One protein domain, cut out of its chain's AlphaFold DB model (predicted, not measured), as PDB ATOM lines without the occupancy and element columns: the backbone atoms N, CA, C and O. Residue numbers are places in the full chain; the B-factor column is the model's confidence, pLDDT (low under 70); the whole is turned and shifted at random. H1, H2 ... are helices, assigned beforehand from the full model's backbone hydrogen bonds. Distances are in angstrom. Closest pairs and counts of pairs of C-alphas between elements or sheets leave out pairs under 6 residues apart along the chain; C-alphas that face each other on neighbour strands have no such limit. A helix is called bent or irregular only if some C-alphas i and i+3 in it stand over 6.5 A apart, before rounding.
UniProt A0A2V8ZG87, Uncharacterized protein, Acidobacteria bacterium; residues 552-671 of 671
ATOM      1  N   ASN A 552     276.973 335.147 375.939       84.00
ATOM      2  CA  ASN A 552     275.767 334.581 375.342       84.00
ATOM      3  C   ASN A 552     274.698 334.225 376.390       84.00
ATOM      4  O   ASN A 552     273.513 334.179 376.054       84.00
ATOM      5  N   ASN A 553     275.086 333.999 377.650       83.38
ATOM      6  CA  ASN A 553     274.142 333.990 378.759       83.38
ATOM      7  C   ASN A 553     273.876 335.438 379.196       83.38
ATOM      8  O   ASN A 553     274.626 336.024 379.964       83.38
ATOM      9  N   LEU A 554     272.785 336.028 378.711       77.56
ATOM     10  CA  LEU A 554     272.476 337.448 378.927       77.56
ATOM     11  C   LEU A 554     272.178 337.821 380.391       77.56
ATOM     12  O   LEU A 554     272.222 339.001 380.728       77.56
ATOM     13  N   ARG A 555     271.828 336.843 381.236       76.94
ATOM     14  CA  ARG A 555     271.454 337.072 382.643       76.94
ATOM     15  C   ARG A 555     272.616 336.868 383.604       76.94
ATOM     16  O   ARG A 555     272.717 337.581 384.597       76.94
ATOM     17  N   GLU A 556     273.452 335.877 383.313       80.06
ATOM     18  CA  GLU A 556     274.495 335.412 384.233       80.06
ATOM     19  C   GLU A 556     275.890 335.427 383.598       80.06
ATOM     20  O   GLU A 556     276.871 335.255 384.292       80.06
ATOM     21  N   GLY A 557     276.031 335.613 382.288       85.00
ATOM     22  CA  GLY A 557     277.330 335.629 381.616       85.00
ATOM     23  C   GLY A 557     278.177 336.860 381.929       85.00
ATOM     24  O   GLY A 557     277.697 337.841 382.489       85.00
ATOM     25  N   TRP A 558     279.435 336.837 381.487       88.00
ATOM     26  CA  TRP A 558     280.315 338.007 381.516       88.00
ATOM     27  C   TRP A 558     279.721 339.180 380.707       88.00
ATOM     28  O   TRP A 558     279.558 339.082 379.486       88.00
ATOM     29  N   ARG A 559     279.405 340.292 381.389       83.50
ATOM     30  CA  ARG A 559     278.816 341.523 380.817       83.50
ATOM     31  C   ARG A 559     279.684 342.748 381.160       83.50
ATOM     32  O   ARG A 559     279.371 343.462 382.115       83.50
ATOM     33  N   PRO A 560     280.775 343.009 380.413       81.94
ATOM     34  CA  PRO A 560     281.718 344.088 380.724       81.94
ATOM     35  C   PRO A 560     281.083 345.485 380.656       81.94
ATOM     36  O   PRO A 560     281.632 346.434 381.202       81.94
ATOM     37  N   GLU A 561     279.940 345.634 379.988       79.44
ATOM     38  CA  GLU A 561     279.204 346.892 379.877       79.44
ATOM     39  C   GLU A 561     278.271 347.187 381.060       79.44
ATOM     40  O   GLU A 561     277.809 348.317 381.198       79.44
ATOM     41  N   ARG A 562     277.988 346.189 381.906       79.31
ATOM     42  CA  ARG A 562     277.110 346.321 383.084       79.31
ATOM     43  C   ARG A 562     277.871 346.452 384.400       79.31
ATOM     44  O   ARG A 562     277.246 346.473 385.455       79.31
ATOM     45  N   ASN A 563     279.194 346.511 384.338       83.25
ATOM     46  CA  ASN A 563     280.060 346.556 385.503       83.25
ATOM     47  C   ASN A 563     281.034 347.735 385.402       83.25
ATOM     48  O   ASN A 563     281.154 348.366 384.348       83.25
ATOM     49  N   VAL A 564     281.743 348.014 386.495       89.12
ATOM     50  CA  VAL A 564     282.877 348.937 386.474       89.12
ATOM     51  C   VAL A 564     283.901 348.493 385.431       89.12
ATOM     52  O   VAL A 564     284.141 347.300 385.244       89.12
ATOM     53  N   ASP A 565     284.533 349.444 384.758       91.31
ATOM     54  CA  ASP A 565     285.505 349.177 383.708       91.31
ATOM     55  C   ASP A 565     286.820 349.962 383.899       91.31
ATOM     56  O   ASP A 565     286.919 350.837 384.769       91.31
ATOM     57  N   PRO A 566     287.870 349.659 383.107       95.19
ATOM     58  CA  PRO A 566     289.195 350.249 383.284       95.19
ATOM     59  C   PRO A 566     289.276 351.773 383.195       95.19
ATOM     60  O   PRO A 566     290.299 352.344 383.583       95.19
ATOM     61  N   ARG A 567     288.236 352.458 382.698       94.75
ATOM     62  CA  ARG A 567     288.225 353.924 382.608       94.75
ATOM     63  C   ARG A 567     288.309 354.592 383.977       94.75
ATOM     64  O   ARG A 567     288.756 355.734 384.040       94.75
ATOM     65  N   ILE A 568     287.981 353.890 385.067       95.12
ATOM     66  CA  ILE A 568     288.146 354.409 386.433       95.12
ATOM     67  C   ILE A 568     289.572 354.918 386.708       95.12
ATOM     68  O   ILE A 568     289.739 355.966 387.324       95.12
ATOM     69  N   MET A 569     290.597 354.264 386.151       96.19
ATOM     70  CA  MET A 569     292.005 354.631 386.352       96.19
ATOM     71  C   MET A 569     292.449 355.890 385.589       96.19
ATOM     72  O   MET A 569     293.503 356.454 385.879       96.19
ATOM     73  N   ILE A 570     291.673 356.322 384.594       95.12
ATOM     74  CA  ILE A 570     291.967 357.478 383.725       95.12
ATOM     75  C   ILE A 570     290.866 358.546 383.783       95.12
ATOM     76  O   ILE A 570     290.864 359.500 383.001       95.12
ATOM     77  N   SER A 571     289.903 358.378 384.687       93.56
ATOM     78  CA  SER A 571     288.804 359.311 384.874       93.56
ATOM     79  C   SER A 571     289.262 360.489 385.727       93.56
ATOM     80  O   SER A 571     289.812 360.311 386.815       93.56
ATOM     81  N   SER A 572     288.992 361.712 385.270       92.81
ATOM     82  CA  SER A 572     289.274 362.926 386.048       92.81
ATOM     83  C   SER A 572     288.453 362.997 387.336       92.81
ATOM     84  O   SER A 572     288.901 363.606 388.303       92.81
ATOM     85  N   VAL A 573     287.285 362.346 387.365       92.94
ATOM     86  CA  VAL A 573     286.424 362.242 388.553       92.94
ATOM     87  C   VAL A 573     287.092 361.409 389.651       92.94
ATOM     88  O   VAL A 573     286.996 361.757 390.823       92.94
ATOM     89  N   TRP A 574     287.798 360.341 389.273       95.44
ATOM     90  CA  TRP A 574     288.440 359.404 390.205       95.44
ATOM     91  C   TRP A 574     289.915 359.714 390.467       95.44
ATOM     92  O   TRP A 574     290.502 359.184 391.409       95.44
ATOM     93  N   ALA A 575     290.517 360.609 389.679       95.44
ATOM     94  CA  ALA A 575     291.909 361.022 389.830       95.44
ATOM     95  C   ALA A 575     292.302 361.436 391.267       95.44
ATOM     96  O   ALA A 575     293.393 361.043 391.685       95.44
ATOM     97  N   PRO A 576     291.462 362.145 392.059       96.56
ATOM     98  CA  PRO A 576     291.806 362.485 393.441       96.56
ATOM     99  C   PRO A 576     292.017 361.268 394.354       96.56
ATOM    100  O   PRO A 576     292.928 361.289 395.178       96.56
ATOM    101  N   ILE A 577     291.257 360.181 394.169       96.88
ATOM    102  CA  ILE A 577     291.397 358.953 394.973       96.88
ATOM    103  C   ILE A 577     292.728 358.245 394.671       96.88
ATOM    104  O   ILE A 577     293.375 357.717 395.569       96.88
ATOM    105  N   PHE A 578     293.203 358.285 393.425       97.00
ATOM    106  CA  PHE A 578     294.491 357.687 393.046       97.00
ATOM    107  C   PHE A 578     295.688 358.640 393.197       97.00
ATOM    108  O   PHE A 578     296.836 358.231 392.987       97.00
ATOM    109  N   ALA A 579     295.461 359.906 393.557       95.38
ATOM    110  CA  ALA A 579     296.507 360.921 393.677       95.38
ATOM    111  C   ALA A 579     297.667 360.531 394.622       95.38
ATOM    112  O   ALA A 579     298.813 360.805 394.245       95.38
ATOM    113  N   PRO A 580     297.438 359.847 395.767       94.44
ATOM    114  CA  PRO A 580     298.520 359.447 396.672       94.44
ATOM    115  C   PRO A 580     299.498 358.412 396.103       94.44
ATOM    116  O   PRO A 580     300.600 358.266 396.625       94.44
ATOM    117  N   LEU A 581     299.119 357.670 395.057       95.62
ATOM    118  CA  LEU A 581     299.986 356.649 394.471       95.62
ATOM    119  C   LEU A 581     301.095 357.281 393.605       95.62
ATOM    120  O   LEU A 581     300.819 358.219 392.852       95.62
ATOM    121  N   PRO A 582     302.335 356.757 393.610       95.50
ATOM    122  CA  PRO A 582     303.373 357.206 392.685       95.50
ATOM    123  C   PRO A 582     302.957 357.057 391.213       95.50
ATOM    124  O   PRO A 582     302.226 356.136 390.843       95.50
ATOM    125  N   GLY A 583     303.459 357.938 390.340       95.19
ATOM    126  CA  GLY A 583     303.091 357.946 388.917       95.19
ATOM    127  C   GLY A 583     303.380 356.626 388.188       95.19
ATOM    128  O   GLY A 583     302.547 356.168 387.408       95.19
ATOM    129  N   GLU A 584     304.514 355.985 388.483       95.50
ATOM    130  CA  GLU A 584     304.878 354.682 387.906       95.50
ATOM    131  C   GLU A 584     303.980 353.546 388.418       95.50
ATOM    132  O   GLU A 584     303.577 352.684 387.639       95.50
ATOM    133  N   VAL A 585     303.573 353.588 389.693       95.94
ATOM    134  CA  VAL A 585     302.599 352.640 390.260       95.94
ATOM    135  C   VAL A 585     301.251 352.796 389.564       95.94
ATOM    136  O   VAL A 585     300.698 351.813 389.082       95.94
ATOM    137  N   ARG A 586     300.748 354.032 389.423       96.62
ATOM    138  CA  ARG A 586     299.504 354.297 388.684       96.62
ATOM    139  C   ARG A 586     299.574 353.782 387.251       96.62
ATOM    140  O   ARG A 586     298.639 353.125 386.809       96.62
ATOM    141  N   ARG A 587     300.675 354.035 386.532       97.25
ATOM    142  CA  ARG A 587     300.862 353.537 385.160       97.25
ATOM    143  C   ARG A 587     300.818 352.009 385.108       97.25
ATOM    144  O   ARG A 587     300.118 351.454 384.262       97.25
ATOM    145  N   ALA A 588     301.527 351.337 386.016       96.94
ATOM    146  CA  ALA A 588     301.550 349.879 386.095       96.94
ATOM    147  C   ALA A 588     300.155 349.299 386.395       96.94
ATOM    148  O   ALA A 588     299.728 348.370 385.709       96.94
ATOM    149  N   LEU A 589     299.417 349.894 387.342       97.19
ATOM    150  CA  LEU A 589     298.032 349.526 387.662       97.19
ATOM    151  C   LEU A 589     297.110 349.703 386.452       97.19
ATOM    152  O   LEU A 589     296.442 348.751 386.061       97.19
ATOM    153  N   THR A 590     297.117 350.877 385.812       98.00
ATOM    154  CA  THR A 590     296.283 351.157 384.631       98.00
ATOM    155  C   THR A 590     296.565 350.170 383.498       98.00
ATOM    156  O   THR A 590     295.636 349.638 382.890       98.00
ATOM    157  N   ASN A 591     297.843 349.885 383.228       98.00
ATOM    158  CA  ASN A 591     298.240 348.943 382.186       98.00
ATOM    159  C   ASN A 591     297.805 347.505 382.520       98.00
ATOM    160  O   ASN A 591     297.261 346.815 381.660       98.00
ATOM    161  N   ALA A 592     298.016 347.049 383.758       97.31
ATOM    162  CA  ALA A 592     297.645 345.703 384.189       97.31
ATOM    163  C   ALA A 592     296.125 345.489 384.211       97.31
ATOM    164  O   ALA A 592     295.647 344.468 383.716       97.31
ATOM    165  N   LEU A 593     295.375 346.464 384.725       96.75
ATOM    166  CA  LEU A 593     293.921 346.412 384.837       96.75
ATOM    167  C   LEU A 593     293.260 346.407 383.448       96.75
ATOM    168  O   LEU A 593     292.413 345.555 383.177       96.75
ATOM    169  N   LEU A 594     293.705 347.265 382.516       97.50
ATOM    170  CA  LEU A 594     293.226 347.218 381.129       97.50
ATOM    171  C   LEU A 594     293.616 345.908 380.427       97.50
ATOM    172  O   LEU A 594     292.817 345.370 379.662       97.50
ATOM    173  N   SER A 595     294.819 345.379 380.679       97.75
ATOM    174  CA  SER A 595     295.249 344.104 380.092       97.75
ATOM    175  C   SER A 595     294.347 342.958 380.535       97.75
ATOM    176  O   SER A 595     293.860 342.234 379.679       97.75
ATOM    177  N   ALA A 596     294.063 342.828 381.835       96.25
ATOM    178  CA  ALA A 596     293.204 341.763 382.357       96.25
ATOM    179  C   ALA A 596     291.781 341.832 381.782       96.25
ATOM    180  O   ALA A 596     291.218 340.817 381.369       96.25
ATOM    181  N   TRP A 597     291.228 343.045 381.680       94.94
ATOM    182  CA  TRP A 597     289.928 343.277 381.054       94.94
ATOM    183  C   TRP A 597     289.923 342.882 379.568       94.94
ATOM    184  O   TRP A 597     289.009 342.196 379.106       94.94
ATOM    185  N   MET A 598     290.965 343.258 378.816       95.62
ATOM    186  CA  MET A 598     291.118 342.869 377.409       95.62
ATOM    187  C   MET A 598     291.308 341.363 377.241       95.62
ATOM    188  O   MET A 598     290.714 340.773 376.341       95.62
ATOM    189  N   ASP A 599     292.114 340.737 378.095       94.94
ATOM    190  CA  ASP A 599     292.383 339.303 378.048       94.94
ATOM    191  C   ASP A 599     291.094 338.509 378.286       94.94
ATOM    192  O   ASP A 599     290.831 337.569 377.538       94.94
ATOM    193  N   LYS A 600     290.230 338.942 379.219       93.19
ATOM    194  CA  LYS A 600     288.891 338.358 379.394       93.19
ATOM    195  C   LYS A 600     287.997 338.594 378.178       93.19
ATOM    196  O   LYS A 600     287.363 337.656 377.694       93.19
ATOM    197  N   ASN A 601     287.949 339.820 377.655       91.88
ATOM    198  CA  ASN A 601     287.055 340.153 376.543       91.88
ATOM    199  C   ASN A 601     287.394 339.459 375.225       91.88
ATOM    200  O   ASN A 601     286.520 339.239 374.389       91.88
ATOM    201  N   LEU A 602     288.660 339.100 375.039       93.38
ATOM    202  CA  LEU A 602     289.128 338.392 373.854       93.38
ATOM    203  C   LEU A 602     288.945 336.869 373.947       93.38
ATOM    204  O   LEU A 602     289.159 336.187 372.947       93.38
ATOM    205  N   GLN A 603     288.504 336.329 375.092       93.31
ATOM    206  CA  GLN A 603     288.116 334.913 375.200       93.31
ATOM    207  C   GLN A 603     286.859 334.594 374.381       93.31
ATOM    208  O   GLN A 603     286.652 333.444 373.993       93.31
ATOM    209  N   TYR A 604     286.026 335.600 374.103       91.38
ATOM    210  CA  TYR A 604     284.747 335.426 373.427       91.38
ATOM    211  C   TYR A 604     284.713 336.181 372.094       91.38
ATOM    212  O   TYR A 604     285.107 337.346 372.020       91.38
ATOM    213  N   PRO A 605     284.184 335.569 371.020       90.56
ATOM    214  CA  PRO A 605     283.900 336.289 369.787       90.56
ATOM    215  C   PRO A 605     282.924 337.447 370.032       90.56
ATOM    216  O   PRO A 605     281.919 337.275 370.721       90.56
ATOM    217  N   VAL A 606     283.143 338.591 369.375       87.25
ATOM    218  CA  VAL A 606     282.281 339.790 369.474       87.25
ATOM    219  C   VAL A 606     280.794 339.475 369.243       87.25
ATOM    220  O   VAL A 606     279.919 340.034 369.898       87.25
ATOM    221  N   ALA A 607     280.486 338.520 368.359       84.12
ATOM    222  CA  ALA A 607     279.115 338.091 368.084       84.12
ATOM    223  C   ALA A 607     278.375 337.506 369.307       84.12
ATOM    224  O   ALA A 607     277.146 337.507 369.308       84.12
ATOM    225  N   GLN A 608     279.087 337.020 370.332       87.06
ATOM    226  CA  GLN A 608     278.475 336.514 371.567       87.06
ATOM    227  C   GLN A 608     278.027 337.634 372.512       87.06
ATOM    228  O   GLN A 608     277.066 337.440 373.249       87.06
ATOM    229  N   TYR A 609     278.671 338.804 372.466       83.06
ATOM    230  CA  TYR A 609     278.246 339.981 373.235       83.06
ATOM    231  C   TYR A 609     276.962 340.607 372.671       83.06
ATOM    232  O   TYR A 609     276.163 341.175 373.415       83.06
ATOM    233  N   LEU A 610     276.750 340.457 371.357       79.25
ATOM    234  CA  LEU A 610     275.637 341.022 370.590       79.25
ATOM    235  C   LEU A 610     274.903 339.919 369.782       79.25
ATOM    236  O   LEU A 610     275.120 339.782 368.562       79.25
ATOM    237  N   PRO A 611     274.073 339.080 370.440       70.12
ATOM    238  CA  PRO A 611     273.338 338.003 369.775       70.12
ATOM    239  C   PRO A 611     272.177 338.531 368.911       70.12
ATOM    240  O   PRO A 611     271.527 339.510 369.252       70.12
ATOM    241  N   VAL A 612     271.884 337.839 367.801       61.72
ATOM    242  CA  VAL A 612     270.907 338.256 366.763       61.72
ATOM    243  C   VAL A 612     269.443 338.256 367.251       61.72
ATOM    244  O   VAL A 612     268.605 338.917 366.656       61.72
ATOM    245  N   GLN A 613     269.113 337.519 368.318       55.00
ATOM    246  CA  GLN A 613     267.729 337.298 368.784       55.00
ATOM    247  C   GLN A 613     267.402 337.928 370.155       55.00
ATOM    248  O   GLN A 613     266.416 337.551 370.784       55.00
ATOM    249  N   GLY A 614     268.206 338.874 370.647       49.03
ATOM    250  CA  GLY A 614     267.959 339.555 371.924       49.03
ATOM    251  C   GLY A 614     267.615 341.024 371.709       49.03
ATOM    252  O   GLY A 614     268.394 341.737 371.085       49.03
ATOM    253  N   GLY A 615     266.461 341.478 372.210       48.41
ATOM    254  CA  GLY A 615     266.083 342.894 372.178       48.41
ATOM    255  C   GLY A 615     267.150 343.789 372.818       48.41
ATOM    256  O   GLY A 615     267.875 343.349 373.711       48.41
ATOM    257  N   LEU A 616     267.235 345.039 372.347       47.28
ATOM    258  CA  LEU A 616     268.085 346.084 372.920       47.28
ATOM    259  C   LEU A 616     267.903 346.100 374.440       47.28
ATOM    260  O   LEU A 616     266.818 346.387 374.947       47.28
ATOM    261  N   HIS A 617     268.952 345.720 375.161       53.47
ATOM    262  CA  HIS A 617     268.932 345.729 376.613       53.47
ATOM    263  C   HIS A 617     268.915 347.170 377.116       53.47
ATOM    264  O   HIS A 617     269.574 348.032 376.535       53.47
ATOM    265  N   GLU A 618     268.206 347.413 378.220       48.84
ATOM    266  CA  GLU A 618     268.331 348.664 378.962       48.84
ATOM    267  C   GLU A 618     269.808 348.882 379.304       48.84
ATOM    268  O   GLU A 618     270.413 348.126 380.071       48.84
ATOM    269  N   SER A 619     270.410 349.892 378.678       52.72
ATOM    270  CA  SER A 619     271.717 350.389 379.072       52.72
ATOM    271  C   SER A 619     271.579 350.922 380.488       52.72
ATOM    272  O   SER A 619     270.797 351.845 380.728       52.72
ATOM    273  N   TYR A 620     272.327 350.359 381.434       57.16
ATOM    274  CA  TYR A 620     272.470 351.040 382.705       57.16
ATOM    275  C   TYR A 620     273.324 352.280 382.480       57.16
ATOM    276  O   TYR A 620     274.485 352.171 382.093       57.16
ATOM    277  N   THR A 621     272.738 353.440 382.736       61.78
ATOM    278  CA  THR A 621     273.466 354.700 382.817       61.78
ATOM    279  C   THR A 621     273.770 354.949 384.293       61.78
ATOM    280  O   THR A 621     272.840 355.246 385.050       61.78
ATOM    281  N   PRO A 622     275.032 354.794 384.741       64.44
ATOM    282  CA  PRO A 622     275.429 355.198 386.083       64.44
ATOM    283  C   PRO A 622     275.119 356.678 386.312       64.44
ATOM    284  O   PRO A 622     274.946 357.446 385.363       64.44
ATOM    285  N   SER A 623     275.104 357.109 387.574       69.56
ATOM    286  CA  SER A 623     275.065 358.543 387.871       69.56
ATOM    287  C   SER A 623     276.202 359.250 387.130       69.56
ATOM    288  O   SER A 623     277.354 358.822 387.221       69.56
ATOM    289  N   ALA A 624     275.899 360.350 386.432       66.19
ATOM    290  CA  ALA A 624     276.906 361.145 385.720       66.19
ATOM    291  C   ALA A 624     278.053 361.589 386.651       66.19
ATOM    292  O   ALA A 624     279.197 361.734 386.221       66.19
ATOM    293  N   GLY A 625     277.773 361.724 387.955       72.62
ATOM    294  CA  GLY A 625     278.777 362.019 388.974       72.62
ATOM    295  C   GLY A 625     279.851 360.937 389.146       72.62
ATOM    296  O   GLY A 625     280.872 361.215 389.766       72.62
ATOM    297  N   TYR A 626     279.664 359.721 388.627       80.06
ATOM    298  CA  TYR A 626     280.657 358.641 388.691       80.06
ATOM    299  C   TYR A 626     281.627 358.630 387.500       80.06
ATOM    300  O   TYR A 626     282.514 357.787 387.465       80.06
ATOM    301  N   GLY A 627     281.527 359.568 386.551       76.81
ATOM    302  CA  GLY A 627     282.576 359.804 385.550       76.81
ATOM    303  C   GLY A 627     282.776 358.682 384.527       76.81
ATOM    304  O   GLY A 627     283.923 358.325 384.255       76.81
ATOM    305  N   ASP A 628     281.674 358.149 383.986       78.81
ATOM    306  CA  ASP A 628     281.621 357.151 382.903       78.81
ATOM    307  C   ASP A 628     282.478 355.897 383.138       78.81
ATOM    308  O   ASP A 628     283.158 355.411 382.239       78.81
ATOM    309  N   ILE A 629     282.447 355.351 384.353       83.44
ATOM    310  CA  ILE A 629     283.210 354.147 384.731       83.44
ATOM    311  C   ILE A 629     282.506 352.819 384.419       83.44
ATOM    312  O   ILE A 629     282.940 351.780 384.892       83.44
ATOM    313  N   SER A 630     281.398 352.848 383.680       84.88
ATOM    314  CA  SER A 630     280.620 351.676 383.255       84.88
ATOM    315  C   SER A 630     279.924 351.994 381.924       84.88
ATOM    316  O   SER A 630     279.891 353.153 381.495       84.88
ATOM    317  N   GLY A 631     279.386 350.984 381.239       76.94
ATOM    318  CA  GLY A 631     278.677 351.142 379.961       76.94
ATOM    319  C   GLY A 631     279.416 350.588 378.739       76.94
ATOM    320  O   GLY A 631     278.881 350.630 377.638       76.94
ATOM    321  N   GLY A 632     280.623 350.038 378.906       72.44
ATOM    322  CA  GLY A 632     281.251 349.154 377.914       72.44
ATOM    323  C   GLY A 632     281.982 349.819 376.744       72.44
ATOM    324  O   GLY A 632     282.757 349.137 376.080       72.44
ATOM    325  N   ASN A 633     281.850 351.131 376.533       83.62
ATOM    326  CA  ASN A 633     282.533 351.868 375.453       83.62
ATOM    327  C   ASN A 633     284.000 352.213 375.783       83.62
ATOM    328  O   ASN A 633     284.493 353.309 375.513       83.62
ATOM    329  N   VAL A 634     284.731 351.277 376.392       91.06
ATOM    330  CA  VAL A 634     286.096 351.495 376.906       91.06
ATOM    331  C   VAL A 634     287.068 351.920 375.798       91.06
ATOM    332  O   VAL A 634     287.984 352.705 376.044       91.06
ATOM    333  N   TRP A 635     286.853 351.459 374.562       92.44
ATOM    334  CA  TRP A 635     287.712 351.778 373.415       92.44
ATOM    335  C   TRP A 635     287.698 353.254 373.013       92.44
ATOM    336  O   TRP A 635     288.683 353.734 372.450       92.44
ATOM    337  N   GLU A 636     286.640 354.001 373.339       92.12
ATOM    338  CA  GLU A 636     286.571 355.446 373.088       92.12
ATOM    339  C   GLU A 636     287.625 356.207 373.908       92.12
ATOM    340  O   GLU A 636     288.088 357.276 373.513       92.12
ATOM    341  N   ALA A 637     288.083 355.620 375.017       94.31
ATOM    342  CA  ALA A 637     289.107 356.189 375.881       94.31
ATOM    343  C   ALA A 637     290.551 355.817 375.476       94.31
ATOM    344  O   ALA A 637     291.488 356.112 376.218       94.31
ATOM    345  N   ALA A 638     290.773 355.214 374.299       96.19
ATOM    346  CA  ALA A 638     292.100 354.781 373.839       96.19
ATOM    347  C   ALA A 638     293.168 355.896 373.867       96.19
ATOM    348  O   ALA A 638     294.312 355.646 374.249       96.19
ATOM    349  N   ALA A 639     292.803 357.132 373.500       96.38
ATOM    350  CA  ALA A 639     293.715 358.278 373.568       96.38
ATOM    351  C   ALA A 639     294.139 358.588 375.015       96.38
ATOM    352  O   ALA A 639     295.332 358.703 375.289       96.38
ATOM    353  N   LYS A 640     293.182 358.600 375.949       96.19
ATOM    354  CA  LYS A 640     293.431 358.833 377.377       96.19
ATOM    355  C   LYS A 640     294.282 357.726 378.006       96.19
ATOM    356  O   LYS A 640     295.163 358.013 378.806       96.19
ATOM    357  N   PHE A 641     294.087 356.463 377.616       97.69
ATOM    358  CA  PHE A 641     294.967 355.372 378.060       97.69
ATOM    359  C   PHE A 641     296.406 355.552 377.565       97.69
ATOM    360  O   PHE A 641     297.348 355.330 378.327       97.69
ATOM    361  N   ARG A 642     296.595 356.001 376.318       97.50
ATOM    362  CA  ARG A 642     297.928 356.319 375.785       97.50
ATOM    363  C   ARG A 642     298.585 357.463 376.561       97.50
ATOM    364  O   ARG A 642     299.752 357.349 376.921       97.50
ATOM    365  N   GLU A 643     297.838 358.524 376.859       96.38
ATOM    366  CA  GLU A 643     298.295 359.651 377.690       96.38
ATOM    367  C   GLU A 643     298.656 359.210 379.117       96.38
ATOM    368  O   GLU A 643     299.636 359.689 379.685       96.38
ATOM    369  N   ALA A 644     297.931 358.233 379.671       95.69
ATOM    370  CA  ALA A 644     298.229 357.619 380.964       95.69
ATOM    371  C   ALA A 644     299.439 356.658 380.941       95.69
ATOM    372  O   ALA A 644     299.797 356.093 381.977       95.69
ATOM    373  N   GLY A 645     300.087 356.469 379.786       95.75
ATOM    374  CA  GLY A 645     301.291 355.649 379.636       95.75
ATOM    375  C   GLY A 645     301.035 354.152 379.444       95.75
ATOM    376  O   GLY A 645     301.943 353.354 379.671       95.75
ATOM    377  N   VAL A 646     299.827 353.751 379.036       97.62
ATOM    378  CA  VAL A 646     299.537 352.361 378.649       97.62
ATOM    379  C   VAL A 646     300.312 351.990 377.380       97.62
ATOM    380  O   VAL A 646     300.404 352.781 376.438       97.62
ATOM    381  N   GLY A 647     300.845 350.764 377.331       96.62
ATOM    382  CA  GLY A 647     301.628 350.277 376.194       96.62
ATOM    383  C   GLY A 647     300.867 350.339 374.862       96.62
ATOM    384  O   GLY A 647     299.717 349.909 374.767       96.62
ATOM    385  N   ALA A 648     301.528 350.827 373.806       97.12
ATOM    386  CA  ALA A 648     300.906 351.084 372.501       97.12
ATOM    387  C   ALA A 648     300.185 349.859 371.906       97.12
ATOM    388  O   ALA A 648     299.072 349.995 371.406       97.12
ATOM    389  N   ALA A 649     300.770 348.663 372.037       97.38
ATOM    390  CA  ALA A 649     300.168 347.419 371.555       97.38
ATOM    391  C   ALA A 649     298.848 347.073 372.272       97.38
ATOM    392  O   ALA A 649     297.919 346.559 371.656       97.38
ATOM    393  N   LEU A 650     298.734 347.367 373.574       97.81
ATOM    394  CA  LEU A 650     297.497 347.139 374.323       97.81
ATOM    395  C   LEU A 650     296.410 348.145 373.912       97.81
ATOM    396  O   LEU A 650     295.253 347.762 373.744       97.81
ATOM    397  N   VAL A 651     296.785 349.407 373.685       97.94
ATOM    398  CA  VAL A 651     295.865 350.433 373.166       97.94
ATOM    399  C   VAL A 651     295.359 350.065 371.767       97.94
ATOM    400  O   VAL A 651     294.167 350.186 371.500       97.94
ATOM    401  N   GLU A 652     296.228 349.564 370.888       97.19
ATOM    402  CA  GLU A 652     295.838 349.094 369.554       97.19
ATOM    403  C   GLU A 652     294.865 347.906 369.628       97.19
ATOM    404  O   GLU A 652     293.821 347.923 368.972       97.19
ATOM    405  N   ARG A 653     295.137 346.915 370.496       96.31
ATOM    406  CA  ARG A 653     294.214 345.791 370.757       96.31
ATOM    407  C   ARG A 653     292.825 346.281 371.176       96.31
ATOM    408  O   ARG A 653     291.825 345.769 370.674       96.31
ATOM    409  N   LEU A 654     292.761 347.268 372.072       96.75
ATOM    410  CA  LEU A 654     291.507 347.871 372.529       96.75
ATOM    411  C   LEU A 654     290.742 348.537 371.370       96.75
ATOM    412  O   LEU A 654     289.536 348.333 371.235       96.75
ATOM    413  N   GLN A 655     291.433 349.297 370.516       96.25
ATOM    414  CA  GLN A 655     290.813 349.960 369.362       96.25
ATOM    415  C   GLN A 655     290.258 348.950 368.348       96.25
ATOM    416  O   GLN A 655     289.123 349.100 367.899       96.25
ATOM    417  N   LEU A 656     291.017 347.898 368.020       95.00
ATOM    418  CA  LEU A 656     290.584 346.844 367.090       95.00
ATOM    419  C   LEU A 656     289.355 346.083 367.603       95.00
ATOM    420  O   LEU A 656     288.432 345.790 366.835       95.00
ATOM    421  N   TRP A 657     289.324 345.790 368.904       93.00
ATOM    422  CA  TRP A 657     288.159 345.181 369.540       93.00
ATOM    423  C   TRP A 657     286.936 346.102 369.461       93.00
ATOM    424  O   TRP A 657     285.873 345.660 369.026       93.00
ATOM    425  N   GLY A 658     287.101 347.395 369.764       91.31
ATOM    426  CA  GLY A 658     286.040 348.400 369.655       91.31
ATOM    427  C   GLY A 658     285.468 348.553 368.242       91.31
ATOM    428  O   GLY A 658     284.252 348.562 368.068       91.31
ATOM    429  N   VAL A 659     286.325 348.590 367.214       92.44
ATOM    430  CA  VAL A 659     285.894 348.619 365.801       92.44
ATOM    431  C   VAL A 659     285.054 347.391 365.460       92.44
ATOM    432  O   VAL A 659     283.990 347.518 364.856       92.44
ATOM    433  N   SER A 660     285.500 346.207 365.885       90.06
ATOM    434  CA  SER A 660     284.771 344.955 365.658       90.06
ATOM    435  C   SER A 660     283.409 344.957 366.361       90.06
ATOM    436  O   SER A 660     282.416 344.491 365.800       90.06
ATOM    437  N   TYR A 661     283.354 345.506 367.578       87.75
ATOM    438  CA  TYR A 661     282.130 345.650 368.363       87.75
ATOM    439  C   TYR A 661     281.123 346.589 367.689       87.75
ATOM    440  O   TYR A 661     279.961 346.219 367.512       87.75
ATOM    441  N   ILE A 662     281.572 347.768 367.245       86.44
ATOM    442  CA  ILE A 662     280.734 348.757 366.553       86.44
ATOM    443  C   ILE A 662     280.226 348.217 365.212       86.44
ATOM    444  O   ILE A 662     279.034 348.327 364.938       86.44
ATOM    445  N   ASP A 663     281.088 347.606 364.391       87.50
ATOM    446  CA  ASP A 663     280.679 347.015 363.106       87.50
ATOM    447  C   ASP A 663     279.594 345.948 363.312       87.50
ATOM    448  O   ASP A 663     278.575 345.928 362.618       87.50
ATOM    449  N   ARG A 664     279.749 345.100 364.337       84.44
ATOM    450  CA  ARG A 664     278.722 344.122 364.705       84.44
ATOM    451  C   ARG A 664     277.417 344.790 365.144       84.44
ATOM    452  O   ARG A 664     276.358 344.354 364.696       84.44
ATOM    453  N   ALA A 665     277.481 345.802 366.008       81.31
ATOM    454  CA  ALA A 665     276.304 346.524 366.487       81.31
ATOM    455  C   ALA A 665     275.550 347.208 365.337       81.31
ATOM    456  O   ALA A 665     274.333 347.067 365.239       81.31
ATOM    457  N   ALA A 666     276.268 347.867 364.422       82.38
ATOM    458  CA  ALA A 666     275.690 348.509 363.247       82.38
ATOM    459  C   ALA A 666     274.950 347.496 362.363       82.38
ATOM    460  O   ALA A 666     273.798 347.716 362.006       82.38
ATOM    461  N   ARG A 667     275.553 346.332 362.079       81.19
ATOM    462  CA  ARG A 667     274.905 345.271 361.282       81.19
ATOM    463  C   ARG A 667     273.603 344.755 361.900       81.19
ATOM    464  O   ARG A 667     272.728 344.333 361.158       81.19
ATOM    465  N   LEU A 668     273.468 344.782 363.226       76.00
ATOM    466  CA  LEU A 668     272.240 344.383 363.920       76.00
ATOM    467  C   LEU A 668     271.156 345.470 363.922       76.00
ATOM    468  O   LEU A 668     270.003 345.137 364.129       76.00
ATOM    469  N   GLN A 669     271.500 346.743 363.701       61.97
ATOM    470  CA  GLN A 669     270.522 347.838 363.592       61.97
ATOM    471  C   GLN A 669     269.858 347.921 362.205       61.97
ATOM    472  O   GLN A 669     268.831 348.579 362.059       61.97
ATOM    473  N   TYR A 670     270.442 347.275 361.189       53.34
ATOM    474  CA  TYR A 670     269.929 347.224 359.810       53.34
ATOM    475  C   TYR A 670     269.172 345.919 359.474       53.34
ATOM    476  O   TYR A 670     268.805 345.709 358.315       53.34
ATOM    477  N   HIS A 671     268.941 345.058 360.468       46.62
ATOM    478  CA  HIS A 671     268.127 343.838 360.405       46.62
ATOM    479  C   HIS A 671     267.014 343.914 361.447       46.62
ATOM    480  O   HIS A 671     265.952 343.303 361.185       46.62
TER     481      HIS A 671
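This is residues 552 to 671 of the 671 residues of an uncharacterized protein of Acidobacteria bacterium (UniProt A0A2V8ZG87). Two long helices, H3 and H6, run the same way along the elongated body, and H5 folds back on H6 as a helical hairpin. Short H1 packs on both H3 and H5, H4 packs on H6, and a long loop, residues 610 to 633, runs back from H4 to H5. The printed part has 120 residues with six named helices, H1 to H6 in chain order, and no named strand; its class is all helix. It is compact, with a radius of gyration of the C-alphas of 15.1 A and spans of 48 by 32 by 24 A.

Past residues 552 to 565, find C-alpha 566 at (289.195, 350.249, 383.284), where H1 runs to 570; H2 takes residues 575 to 578. H3, residues 583 to 601, is 27.0 A long, and H4 holds 606 to 609. H5, residues 634 to 643, spans 14.7 A and is irregular: C-alphas 636 and 639 are 7.7 A apart. H6, residues 648 to 669, covers 31.8 A and ends at (270.522, 347.838, 363.592).

Start at H6, the hub. H5 touches its residues 648 to 658, closest at C-alphas Trp 635 and Gly 658, 5.3 A, at a shallow tilt of 22 degrees, opposite ways. H4 touches H6 at Val 606 and Tyr 661, closest C-alphas 6.0 A. H3 only just touches H6, with 3 pairs of C-alphas within 8 A, closest Ser 595 and Leu 650, 6.9 A, at a steep tilt of 39 degrees. H1 touches H3, closest C-alphas Pro 566 and Leu 594, 5.5 A, and H5, closest Arg 567 and Val 634, 6.6 A. H2 is close to H1 but not clearly touching, C-alphas Met 569 and Ala 575 being 7.3 A apart. In H3 and H6 every O i to N i+4 pair is within hydrogen-bond range; H5 has 3 of 6, H1 has 0 of 1 but 2 of 2 O i to N i+3 pairs, and H2 and H4 are too short for an i+4 pair.

The C-alphas farthest apart, Pro 580 and His 671, are 49.8 A apart. The printed part has no cut, and its long link is H4 to H5, 24 residues. Look for pLDDT under 70 at residues 612 to 624 and 669 to 671.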